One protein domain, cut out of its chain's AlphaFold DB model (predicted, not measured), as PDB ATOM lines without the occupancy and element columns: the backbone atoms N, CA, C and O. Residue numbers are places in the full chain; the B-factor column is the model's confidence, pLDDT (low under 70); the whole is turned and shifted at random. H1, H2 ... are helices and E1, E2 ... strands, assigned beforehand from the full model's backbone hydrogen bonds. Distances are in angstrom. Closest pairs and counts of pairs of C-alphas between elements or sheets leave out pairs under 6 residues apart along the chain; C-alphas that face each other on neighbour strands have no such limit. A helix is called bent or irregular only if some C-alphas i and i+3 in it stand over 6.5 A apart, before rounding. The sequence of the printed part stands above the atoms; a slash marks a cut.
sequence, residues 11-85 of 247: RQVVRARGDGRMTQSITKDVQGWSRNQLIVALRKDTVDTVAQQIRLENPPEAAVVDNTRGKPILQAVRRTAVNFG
ATOM      1  N   ARG A  11     141.533  84.178 128.796       40.84
ATOM      2  CA  ARG A  11     140.356  83.352 129.091       40.84
ATOM      3  C   ARG A  11     139.597  83.943 130.273       40.84
ATOM      4  O   ARG A  11     140.069  83.907 131.409       40.84
ATOM      5  N   GLN A  12     138.409  84.481 130.012       46.50
ATOM      6  CA  GLN A  12     137.484  84.910 131.058       46.50
ATOM      7  C   GLN A  12     136.622  83.720 131.470       46.50
ATOM      8  O   GLN A  12     135.872  83.170 130.665       46.50
ATOM      9  N   VAL A  13     136.739  83.308 132.727       45.62
ATOM     10  CA  VAL A  13     135.910  82.244 133.291       45.62
ATOM     11  C   VAL A  13     134.939  82.887 134.270       45.62
ATOM     12  O   VAL A  13     135.352  83.502 135.252       45.62
ATOM     13  N   VAL A  14     133.643  82.757 133.996       46.94
ATOM     14  CA  VAL A  14     132.573  83.178 134.904       46.94
ATOM     15  C   VAL A  14     132.080  81.937 135.633       46.94
ATOM     16  O   VAL A  14     131.513  81.041 135.015       46.94
ATOM     17  N   ARG A  15     132.322  81.854 136.944       37.00
ATOM     18  CA  ARG A  15     131.784  80.781 137.792       37.00
ATOM     19  C   ARG A  15     130.672  81.341 138.666       37.00
ATOM     20  O   ARG A  15     130.909  82.256 139.453       37.00
ATOM     21  N   ALA A  16     129.475  80.777 138.547       33.19
ATOM     22  CA  ALA A  16     128.421  80.962 139.535       33.19
ATOM     23  C   ALA A  16     128.707  80.022 140.714       33.19
ATOM     24  O   ALA A  16     128.791  78.808 140.534       33.19
ATOM     25  N   ARG A  17     128.925  80.573 141.908       34.72
ATOM     26  CA  ARG A  17     128.980  79.782 143.141       34.72
ATOM     27  C   ARG A  17     127.557  79.424 143.584       34.72
ATOM     28  O   ARG A  17     126.611  80.147 143.276       34.72
ATOM     29  N   GLY A  18     127.413  78.333 144.340       29.17
ATOM     30  CA  GLY A  18     126.125  77.886 144.894       29.17
ATOM     31  C   GLY A  18     125.454  78.887 145.849       29.17
ATOM     32  O   GLY A  18     124.274  78.741 146.138       29.17
ATOM     33  N   ASP A  19     126.172  79.929 146.287       38.38
ATOM     34  CA  ASP A  19     125.670  81.063 147.078       38.38
ATOM     35  C   ASP A  19     125.156  82.236 146.211       38.38
ATOM     36  O   ASP A  19     124.959  83.342 146.710       38.38
ATOM     37  N   GLY A  20     125.005  82.034 144.897       39.25
ATOM     38  CA  GLY A  20     124.559  83.063 143.954       39.25
ATOM     39  C   GLY A  20     125.625  84.109 143.607       39.25
ATOM     40  O   GLY A  20     125.384  84.973 142.759       39.25
ATOM     41  N   ARG A  21     126.832  84.047 144.194       44.78
ATOM     42  CA  ARG A  21     127.925  84.955 143.826       44.78
ATOM     43  C   ARG A  21     128.541  84.530 142.499       44.78
ATOM     44  O   ARG A  21     129.131  83.455 142.378       44.78
ATOM     45  N   MET A  22     128.476  85.412 141.506       50.94
ATOM     46  CA  MET A  22     129.259  85.251 140.284       50.94
ATOM     47  C   MET A  22     130.680  85.755 140.514       50.94
ATOM     48  O   MET A  22     130.894  86.924 140.828       50.94
ATOM     49  N   THR A  23     131.659  84.868 140.354       56.53
ATOM     50  CA  THR A  23     133.075  85.237 140.332       56.53
ATOM     51  C   THR A  23     133.543  85.227 138.886       56.53
ATOM     52  O   THR A  23     133.458  84.197 138.216       56.53
ATOM     53  N   GLN A  24     134.033  86.364 138.401       63.44
ATOM     54  CA  GLN A  24     134.750  86.428 137.133       63.44
ATOM     55  C   GLN A  24     136.248  86.362 137.423       63.44
ATOM     56  O   GLN A  24     136.774  87.190 138.163       63.44
ATOM     57  N   SER A  25     136.925  85.367 136.860       64.69
ATOM     58  CA  SER A  25     138.380  85.235 136.922       64.69
ATOM     59  C   SER A  25     138.959  85.345 135.520       64.69
ATOM     60  O   SER A  25     138.535  84.622 134.615       64.69
ATOM     61  N   ILE A  26     139.936  86.230 135.348       65.69
ATOM     62  CA  ILE A  26     140.706  86.354 134.111       65.69
ATOM     63  C   ILE A  26     141.945  85.480 134.278       65.69
ATOM     64  O   ILE A  26     142.762  85.728 135.159       65.69
ATOM     65  N   THR A  27     142.056  84.440 133.456       66.88
ATOM     66  CA  THR A  27     143.259  83.602 133.386       66.88
ATOM     67  C   THR A  27     144.055  84.019 132.157       66.88
ATOM     68  O   THR A  27     143.480  84.206 131.081       66.88
ATOM     69  N   LYS A  28     145.364  84.197 132.329       64.38
ATOM     70  CA  LYS A  28     146.302  84.513 131.254       64.38
ATOM     71  C   LYS A  28     147.403  83.473 131.239       64.38
ATOM     72  O   LYS A  28     147.885  83.091 132.304       64.38
ATOM     73  N   ASP A  29     147.793  83.071 130.040       71.06
ATOM     74  CA  ASP A  29     149.084  82.434 129.853       71.06
ATOM     75  C   ASP A  29     150.173  83.508 129.986       71.06
ATOM     76  O   ASP A  29     150.091  84.567 129.359       71.06
ATOM     77  N   VAL A  30     151.113  83.282 130.899       69.75
ATOM     78  CA  VAL A  30     152.125  84.263 131.329       69.75
ATOM     79  C   VAL A  30     153.537  83.683 131.278       69.75
ATOM     80  O   VAL A  30     154.446  84.179 131.948       69.75
ATOM     81  N   GLN A  31     153.734  82.611 130.508       72.00
ATOM     82  CA  GLN A  31     155.042  81.987 130.357       72.00
ATOM     83  C   GLN A  31     156.068  83.015 129.839       72.00
ATOM     84  O   GLN A  31     155.828  83.720 128.860       72.00
ATOM     85  N   GLY A  32     157.194  83.153 130.547       75.06
ATOM     86  CA  GLY A  32     158.264  84.106 130.216       75.06
ATOM     87  C   GLY A  32     158.052  85.551 130.691       75.06
ATOM     88  O   GLY A  32     158.892  86.404 130.417       75.06
ATOM     89  N   TRP A  33     156.970  85.862 131.413       78.62
ATOM     90  CA  TRP A  33     156.722  87.231 131.873       78.62
ATOM     91  C   TRP A  33     157.526  87.575 133.126       78.62
ATOM     92  O   TRP A  33     157.540  86.841 134.114       78.62
ATOM     93  N   SER A  34     158.121  88.765 133.131       83.50
ATOM     94  CA  SER A  34     158.729  89.343 134.328       83.50
ATOM     95  C   SER A  34     157.673  89.713 135.376       83.50
ATOM     96  O   SER A  34     156.518  90.033 135.075       83.50
ATOM     97  N   ARG A  35     158.097  89.772 136.643       78.50
ATOM     98  CA  ARG A  35     157.244  90.206 137.761       78.50
ATOM     99  C   ARG A  35     156.607  91.581 137.520       78.50
ATOM    100  O   ARG A  35     155.446  91.785 137.865       78.50
ATOM    101  N   ASN A  36     157.337  92.511 136.907       82.62
ATOM    102  CA  ASN A  36     156.818  93.845 136.604       82.62
ATOM    103  C   ASN A  36     155.739  93.806 135.513       82.62
ATOM    104  O   ASN A  36     154.716  94.473 135.656       82.62
ATOM    105  N   GLN A  37     155.904  92.975 134.478       80.94
ATOM    106  CA  GLN A  37     154.881  92.776 133.443       80.94
ATOM    107  C   GLN A  37     153.593  92.179 134.025       80.94
ATOM    108  O   GLN A  37     152.501  92.651 133.704       80.94
ATOM    109  N   LEU A  38     153.706  91.215 134.946       79.25
ATOM    110  CA  LEU A  38     152.557  90.655 135.671       79.25
ATOM    111  C   LEU A  38     151.801  91.725 136.473       79.25
ATOM    112  O   LEU A  38     150.574  91.801 136.407       79.25
ATOM    113  N   ILE A  39     152.527  92.584 137.195       79.81
ATOM    114  CA  ILE A  39     151.943  93.671 137.993       79.81
ATOM    115  C   ILE A  39     151.231  94.696 137.099       79.81
ATOM    116  O   ILE A  39     150.103  95.100 137.392       79.81
ATOM    117  N   VAL A  40     151.864  95.106 135.996       84.00
ATOM    118  CA  VAL A  40     151.274  96.049 135.034       84.00
ATOM    119  C   VAL A  40     150.005  95.462 134.419       84.00
ATOM    120  O   VAL A  40     148.978  96.141 134.365       84.00
ATOM    121  N   ALA A  41     150.039  94.191 134.018       82.88
ATOM    122  CA  ALA A  41     148.885  93.512 133.450       82.88
ATOM    123  C   ALA A  41     147.727  93.385 134.451       82.88
ATOM    124  O   ALA A  41     146.597  93.711 134.093       82.88
ATOM    125  N   LEU A  42     148.007  92.996 135.703       82.75
ATOM    126  CA  LEU A  42     147.010  92.919 136.777       82.75
ATOM    127  C   LEU A  42     146.286  94.257 136.958       82.75
ATOM    128  O   LEU A  42     145.054  94.305 136.992       82.75
ATOM    129  N   ARG A  43     147.047  95.354 137.059       86.38
ATOM    130  CA  ARG A  43     146.496  96.704 137.246       86.38
ATOM    131  C   ARG A  43     145.647  97.118 136.052       86.38
ATOM    132  O   ARG A  43     144.500  97.517 136.243       86.38
ATOM    133  N   LYS A  44     146.191  96.974 134.839       86.94
ATOM    134  CA  LYS A  44     145.516  97.349 133.593       86.94
ATOM    135  C   LYS A  44     144.203  96.590 133.413       86.94
ATOM    136  O   LYS A  44     143.167  97.224 133.278       86.94
ATOM    137  N   ASP A  45     144.215  95.259 133.500       84.81
ATOM    138  CA  ASP A  45     142.985  94.481 133.309       84.81
ATOM    139  C   ASP A  45     141.947  94.771 134.401       84.81
ATOM    140  O   ASP A  45     140.750  94.778 134.118       84.81
ATOM    141  N   THR A  46     142.379  95.013 135.647       82.75
ATOM    142  CA  THR A  46     141.450  95.374 136.729       82.75
ATOM    143  C   THR A  46     140.783  96.716 136.429       82.75
ATOM    144  O   THR A  46     139.563  96.818 136.541       82.75
ATOM    145  N   VAL A  47     141.551  97.731 136.014       87.00
ATOM    146  CA  VAL A  47     141.017  99.049 135.631       87.00
ATOM    147  C   VAL A  47     140.080  98.932 134.430       87.00
ATOM    148  O   VAL A  47     138.967  99.454 134.487       87.00
ATOM    149  N   ASP A  48     140.474  98.194 133.392       85.69
ATOM    150  CA  ASP A  48     139.657  97.978 132.196       85.69
ATOM    151  C   ASP A  48     138.338  97.269 132.546       85.69
ATOM    152  O   ASP A  48     137.267  97.686 132.103       85.69
ATOM    153  N   THR A  49     138.386  96.245 133.404       82.50
ATOM    154  CA  THR A  49     137.195  95.510 133.862       82.50
ATOM    155  C   THR A  49     136.283  96.402 134.699       82.50
ATOM    156  O   THR A  49     135.070  96.401 134.498       82.50
ATOM    157  N   VAL A  50     136.838  97.202 135.615       81.12
ATOM    158  CA  VAL A  50     136.060  98.169 136.406       81.12
ATOM    159  C   VAL A  50     135.402  99.199 135.491       81.12
ATOM    160  O   VAL A  50     134.207  99.450 135.628       81.12
ATOM    161  N   ALA A  51     136.131  99.746 134.519       80.12
ATOM    162  CA  ALA A  51     135.585 100.694 133.553       80.12
ATOM    163  C   ALA A  51     134.461 100.068 132.710       80.12
ATOM    164  O   ALA A  51     133.426 100.701 132.495       80.12
ATOM    165  N   GLN A  52     134.620  98.814 132.274       78.44
ATOM    166  CA  GLN A  52     133.570  98.064 131.579       78.44
ATOM    167  C   GLN A  52     132.331  97.861 132.462       78.44
ATOM    168  O   GLN A  52     131.219  98.117 132.009       78.44
ATOM    169  N   GLN A  53     132.496  97.468 133.727       70.25
ATOM    170  CA  GLN A  53     131.374  97.279 134.657       70.25
ATOM    171  C   GLN A  53     130.652  98.598 134.977       70.25
ATOM    172  O   GLN A  53     129.424  98.630 135.012       70.25
ATOM    173  N   ILE A  54     131.386  99.707 135.108       69.81
ATOM    174  CA  ILE A  54     130.799 101.047 135.270       69.81
ATOM    175  C   ILE A  54     129.970 101.433 134.038       69.81
ATOM    176  O   ILE A  54     128.865 101.954 134.189       69.81
ATOM    177  N   ARG A  55     130.453 101.141 132.821       70.62
ATOM    178  CA  ARG A  55     129.677 101.345 131.580       70.62
ATOM    179  C   ARG A  55     128.405 100.497 131.545       70.62
ATOM    180  O   ARG A  55     127.406 100.942 130.993       70.62
ATOM    181  N   LEU A  56     128.431  99.314 132.161       63.78
ATOM    182  CA  LEU A  56     127.272  98.436 132.352       63.78
ATOM    183  C   LEU A  56     126.399  98.829 133.560       63.78
ATOM    184  O   LEU A  56     125.551  98.047 133.984       63.78
ATOM    185  N   GLU A  57     126.598 100.029 134.117       63.62
ATOM    186  CA  GLU A  57     125.844 100.575 135.252       63.62
ATOM    187  C   GLU A  57     125.927  99.710 136.525       63.62
ATOM    188  O   GLU A  57     125.039  99.738 137.377       63.62
ATOM    189  N   ASN A  58     127.021  98.959 136.674       64.50
ATOM    190  CA  ASN A  58     127.318  98.116 137.825       64.50
ATOM    191  C   ASN A  58     128.554  98.668 138.559       64.50
ATOM    192  O   ASN A  58     129.677  98.230 138.291       64.50
ATOM    193  N   PRO A  59     128.396  99.685 139.427       67.62
ATOM    194  CA  PRO A  59     129.532 100.328 140.072       67.62
ATOM    195  C   PRO A  59     130.228  99.390 141.078       67.62
ATOM    196  O   PRO A  59     129.601  98.475 141.625       67.62
ATOM    197  N   PRO A  60     131.532  99.601 141.337       69.50
ATOM    198  CA  PRO A  60     132.248  98.863 142.368       69.50
ATOM    199  C   PRO A  60     131.725  99.247 143.761       69.50
ATOM    200  O   PRO A  60     131.663 100.423 144.107       69.50
ATOM    201  N   GLU A  61     131.370  98.247 144.565       69.38
ATOM    202  CA  GLU A  61     130.958  98.398 145.967       69.38
ATOM    203  C   GLU A  61     132.183  98.491 146.881       69.38
ATOM    204  O   GLU A  61     132.261  99.337 147.768       69.38
ATOM    205  N   ALA A  62     133.156  97.604 146.664       72.38
ATOM    206  CA  ALA A  62     134.374  97.549 147.455       72.38
ATOM    207  C   ALA A  62     135.512  96.936 146.645       72.38
ATOM    208  O   ALA A  62     135.315  95.973 145.904       72.38
ATOM    209  N   ALA A  63     136.722  97.445 146.850       79.44
ATOM    210  CA  ALA A  63     137.944  96.838 146.349       79.44
ATOM    211  C   ALA A  63     138.806  96.363 147.525       79.44
ATOM    212  O   ALA A  63     139.027  97.090 148.496       79.44
ATOM    213  N   VAL A  64     139.292  95.131 147.425       81.50
ATOM    214  CA  VAL A  64     140.321  94.560 148.293       81.50
ATOM    215  C   VAL A  64     141.554  94.347 147.429       81.50
ATOM    216  O   VAL A  64     141.518  93.587 146.460       81.50
ATOM    217  N   VAL A  65     142.643  95.026 147.770       83.81
ATOM    218  CA  VAL A  65     143.903  94.976 147.025       83.81
ATOM    219  C   VAL A  65     144.975  94.429 147.951       83.81
ATOM    220  O   VAL A  65     145.203  94.970 149.027       83.81
ATOM    221  N   ASP A  66     145.608  93.330 147.549       84.56
ATOM    222  CA  ASP A  66     146.616  92.610 148.334       84.56
ATOM    223  C   ASP A  66     146.149  92.274 149.763       84.56
ATOM    224  O   ASP A  66     146.915  92.357 150.715       84.56
ATOM    225  N   ASN A  67     144.876  91.882 149.895       80.94
ATOM    226  CA  ASN A  67     144.173  91.596 151.156       80.94
ATOM    227  C   ASN A  67     143.885  92.818 152.053       80.94
ATOM    228  O   ASN A  67     143.301  92.650 153.121       80.94
ATOM    229  N   THR A  68     144.174  94.038 151.596       76.50
ATOM    230  CA  THR A  68     143.872  95.282 152.319       76.50
ATOM    231  C   THR A  68     142.698  96.023 151.672       76.50
ATOM    232  O   THR A  68     142.623  96.160 150.448       76.50
ATOM    233  N   ARG A  69     141.751  96.515 152.483       77.31
ATOM    234  CA  ARG A  69     140.662  97.400 152.024       77.31
ATOM    235  C   ARG A  69     141.158  98.844 151.916       77.31
ATOM    236  O   ARG A  69     141.972  99.270 152.722       77.31
ATOM    237  N   GLY A  70     140.667  99.590 150.926       75.19
ATOM    238  CA  GLY A  70     140.998 101.014 150.737       75.19
ATOM    239  C   GLY A  70     142.325 101.286 150.020       75.19
ATOM    240  O   GLY A  70     142.567 102.412 149.592       75.19
ATOM    241  N   LYS A  71     143.158 100.261 149.808       84.19
ATOM    242  CA  LYS A  71     144.364 100.374 148.984       84.19
ATOM    243  C   LYS A  71     143.982 100.599 147.502       84.19
ATOM    244  O   LYS A  71     143.158  99.842 146.980       84.19
ATOM    245  N   PRO A  72     144.567 101.591 146.800       85.12
ATOM    246  CA  PRO A  72     144.279 101.845 145.387       85.12
ATOM    247  C   PRO A  72     144.644 100.664 144.477       85.12
ATOM    248  O   PRO A  72     145.693 100.041 144.644       85.12
ATOM    249  N   ILE A  73     143.834 100.413 143.441       85.44
ATOM    250  CA  ILE A  73     144.084  99.357 142.434       85.44
ATOM    251  C   ILE A  73     145.450  99.546 141.756       85.44
ATOM    252  O   ILE A  73     146.157  98.572 141.506       85.44
ATOM    253  N   LEU A  74     145.864 100.795 141.525       88.25
ATOM    254  CA  LEU A  74     147.159 101.128 140.921       88.25
ATOM    255  C   LEU A  74     148.364 100.707 141.777       88.25
ATOM    256  O   LEU A  74     149.471 100.629 141.256       88.25
ATOM    257  N   GLN A  75     148.166 100.401 143.062       88.75
ATOM    258  CA  GLN A  75     149.210  99.918 143.968       88.75
ATOM    259  C   GLN A  75     149.190  98.391 144.150       88.75
ATOM    260  O   GLN A  75     149.911  97.865 145.001       88.75
ATOM    261  N   ALA A  76     148.372  97.663 143.385       85.06
ATOM    262  CA  ALA A  76     148.292  96.208 143.465       85.06
ATOM    263  C   ALA A  76     149.625  95.539 143.102       85.06
ATOM    264  O   ALA A  76     150.302  95.975 142.162       85.06
ATOM    265  N   VAL A  77     149.982  94.476 143.827       85.06
ATOM    266  CA  VAL A  77     151.204  93.685 143.591       85.06
ATOM    267  C   VAL A  77     150.898  92.206 143.353       85.06
ATOM    268  O   VAL A  77     151.595  91.563 142.574       85.06
ATOM    269  N   ARG A  78     149.887  91.650 144.023       81.19
ATOM    270  CA  ARG A  78     149.593  90.210 144.029       81.19
ATOM    271  C   ARG A  78     148.157  89.905 143.634       81.19
ATOM    272  O   ARG A  78     147.923  88.974 142.871       81.19
ATOM    273  N   ARG A  79     147.187  90.647 144.176       81.44
ATOM    274  CA  ARG A  79     145.763  90.335 143.996       81.44
ATOM    275  C   ARG A  79     144.902  91.585 144.040       81.44
ATOM    276  O   ARG A  79     145.030  92.406 144.941       81.44
ATOM    277  N   THR A  80     143.939  91.655 143.134       78.00
ATOM    278  CA  THR A  80     142.826  92.603 143.176       78.00
ATOM    279  C   THR A  80     141.522  91.817 143.222       78.00
ATOM    280  O   THR A  80     141.302  90.887 142.450       78.00
ATOM    281  N   ALA A  81     140.653  92.150 144.169       78.12
ATOM    282  CA  ALA A  81     139.292  91.640 144.229       78.12
ATOM    283  C   ALA A  81     138.354  92.840 144.302       78.12
ATOM    284  O   ALA A  81     138.370  93.583 145.281       78.12
ATOM    285  N   VAL A  82     137.563  93.042 143.253       72.56
ATOM    286  CA  VAL A  82     136.570  94.113 143.195       72.56
ATOM    287  C   VAL A  82     135.189  93.481 143.255       72.56
ATOM    288  O   VAL A  82     134.837  92.653 142.419       72.56
ATOM    289  N   ASN A  83     134.426  93.859 144.272       71.38
ATOM    290  CA  ASN A  83     133.023  93.513 144.404       71.38
ATOM    291  C   ASN A  83     132.204  94.592 143.702       71.38
ATOM    292  O   ASN A  83     132.451  95.781 143.906       71.38
ATOM    293  N   PHE A  84     131.228  94.182 142.900       66.19
ATOM    294  CA  PHE A  84     130.328  95.080 142.184       66.19
ATOM    295  C   PHE A  84     128.898  94.908 142.698       66.19
ATOM    296  O   PHE A  84     128.495  93.793 143.038       66.19
ATOM    297  N   GLY A  85     128.138  96.001 142.731       64.38
ATOM    298  CA  GLY A  85     126.738  95.991 143.141       64.38
ATOM    299  C   GLY A  85     126.068  97.338 142.903       64.38
ATOM    300  O   GLY A  85     126.639  98.395 143.165       64.38
TER     301      GLY A  85
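Overview. This is residues 11 to 85 of the 247 residues of an uncharacterized protein of Variovorax sp. HW608 (UniProt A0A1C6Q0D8). Look first for one long helix, H1, lying alongside the hairpin of E3 and E4, with E4 the nearer strand; a second hairpin, E1 and E2, is set over them with a loose gap, its strand E2 turned toward H1 and E4. The link of residues 66 to 79 folds back beside E3 before E4 begins. The printed part has 75 residues with one named helix and four named strands, in the order E1, E2, H1, E3, E4. Its two sheets, E1 - E2 and E3 - E4, are both antiparallel, and its class is mixed, helices and strands. The whole is compact, with a radius of gyration of the C-alphas of 12.9 A and spans of 36 by 26 by 24 A.

Arrangement. Begin at residues 11 to 16, strand E1, and go on to residues 22 to 28, strand E2: the two form a hairpin and are antiparallel at 160 degrees. Look there for N 13 and O 25, 2.9 A apart and within hydrogen-bond range, and for N 23 and O 15, also 2.9 A. Next come residues 35 to 55, helix H1, in which every O i to N i+4 pair is within hydrogen-bond range. E2 and H1 are near each other, with 7 pairs of C-alphas within 10 A. After H1, residues 60 to 65 are E3 and residues 80 to 84 are E4, a hairpin, antiparallel at 167 degrees. Its N 64 and O 81 are within hydrogen-bond range at 2.8 A, as are N 83 and O 62 at 2.8 A. The closest C-alphas of H1 and E4 are those of Thr 46 and Thr 80, 7.2 A apart; those of H1 and E3 are Val 50 and Pro 60, 7.1 A apart. E2 and E4 are near each other, with 7 pairs of C-alphas within 10 A. E1 is apart from H1, E3 and E4, and E2 is apart from E3.

Along the chain. Find C-alpha 11 at (140.356, 83.352, 129.091); from there E1 runs 16.0 A to C-alpha 16. E2, residues 22 to 28, is the longest strand at 19.3 A. Find C-alpha 35 at (157.244, 90.206, 137.761), where H1 begins its 30.4 A to C-alpha 55; it is not bent. E3 runs 13.1 A from C-alpha 60 to C-alpha 65, and its residues 64 to 65 make a short antiparallel pairing with residues 68 to 69. E4 runs 12.8 A from C-alpha 80 to C-alpha 84 at (130.328, 95.080, 142.184).

Size, cuts and confidence. The two C-alphas farthest apart are those of Asp 19 and Gly 32, 36.8 A. The printed part has no cut. The links E1 to E2 and H1 to E3 are tight, E2 to H1 is short, and E3 to E4 is long, with 14 residues. In the B-factor column the mean pLDDT of the printed part of this model is 71.0; look for values under 70 at residues 11 to 28, 30, 54, 56 to 61, and 84 to 85.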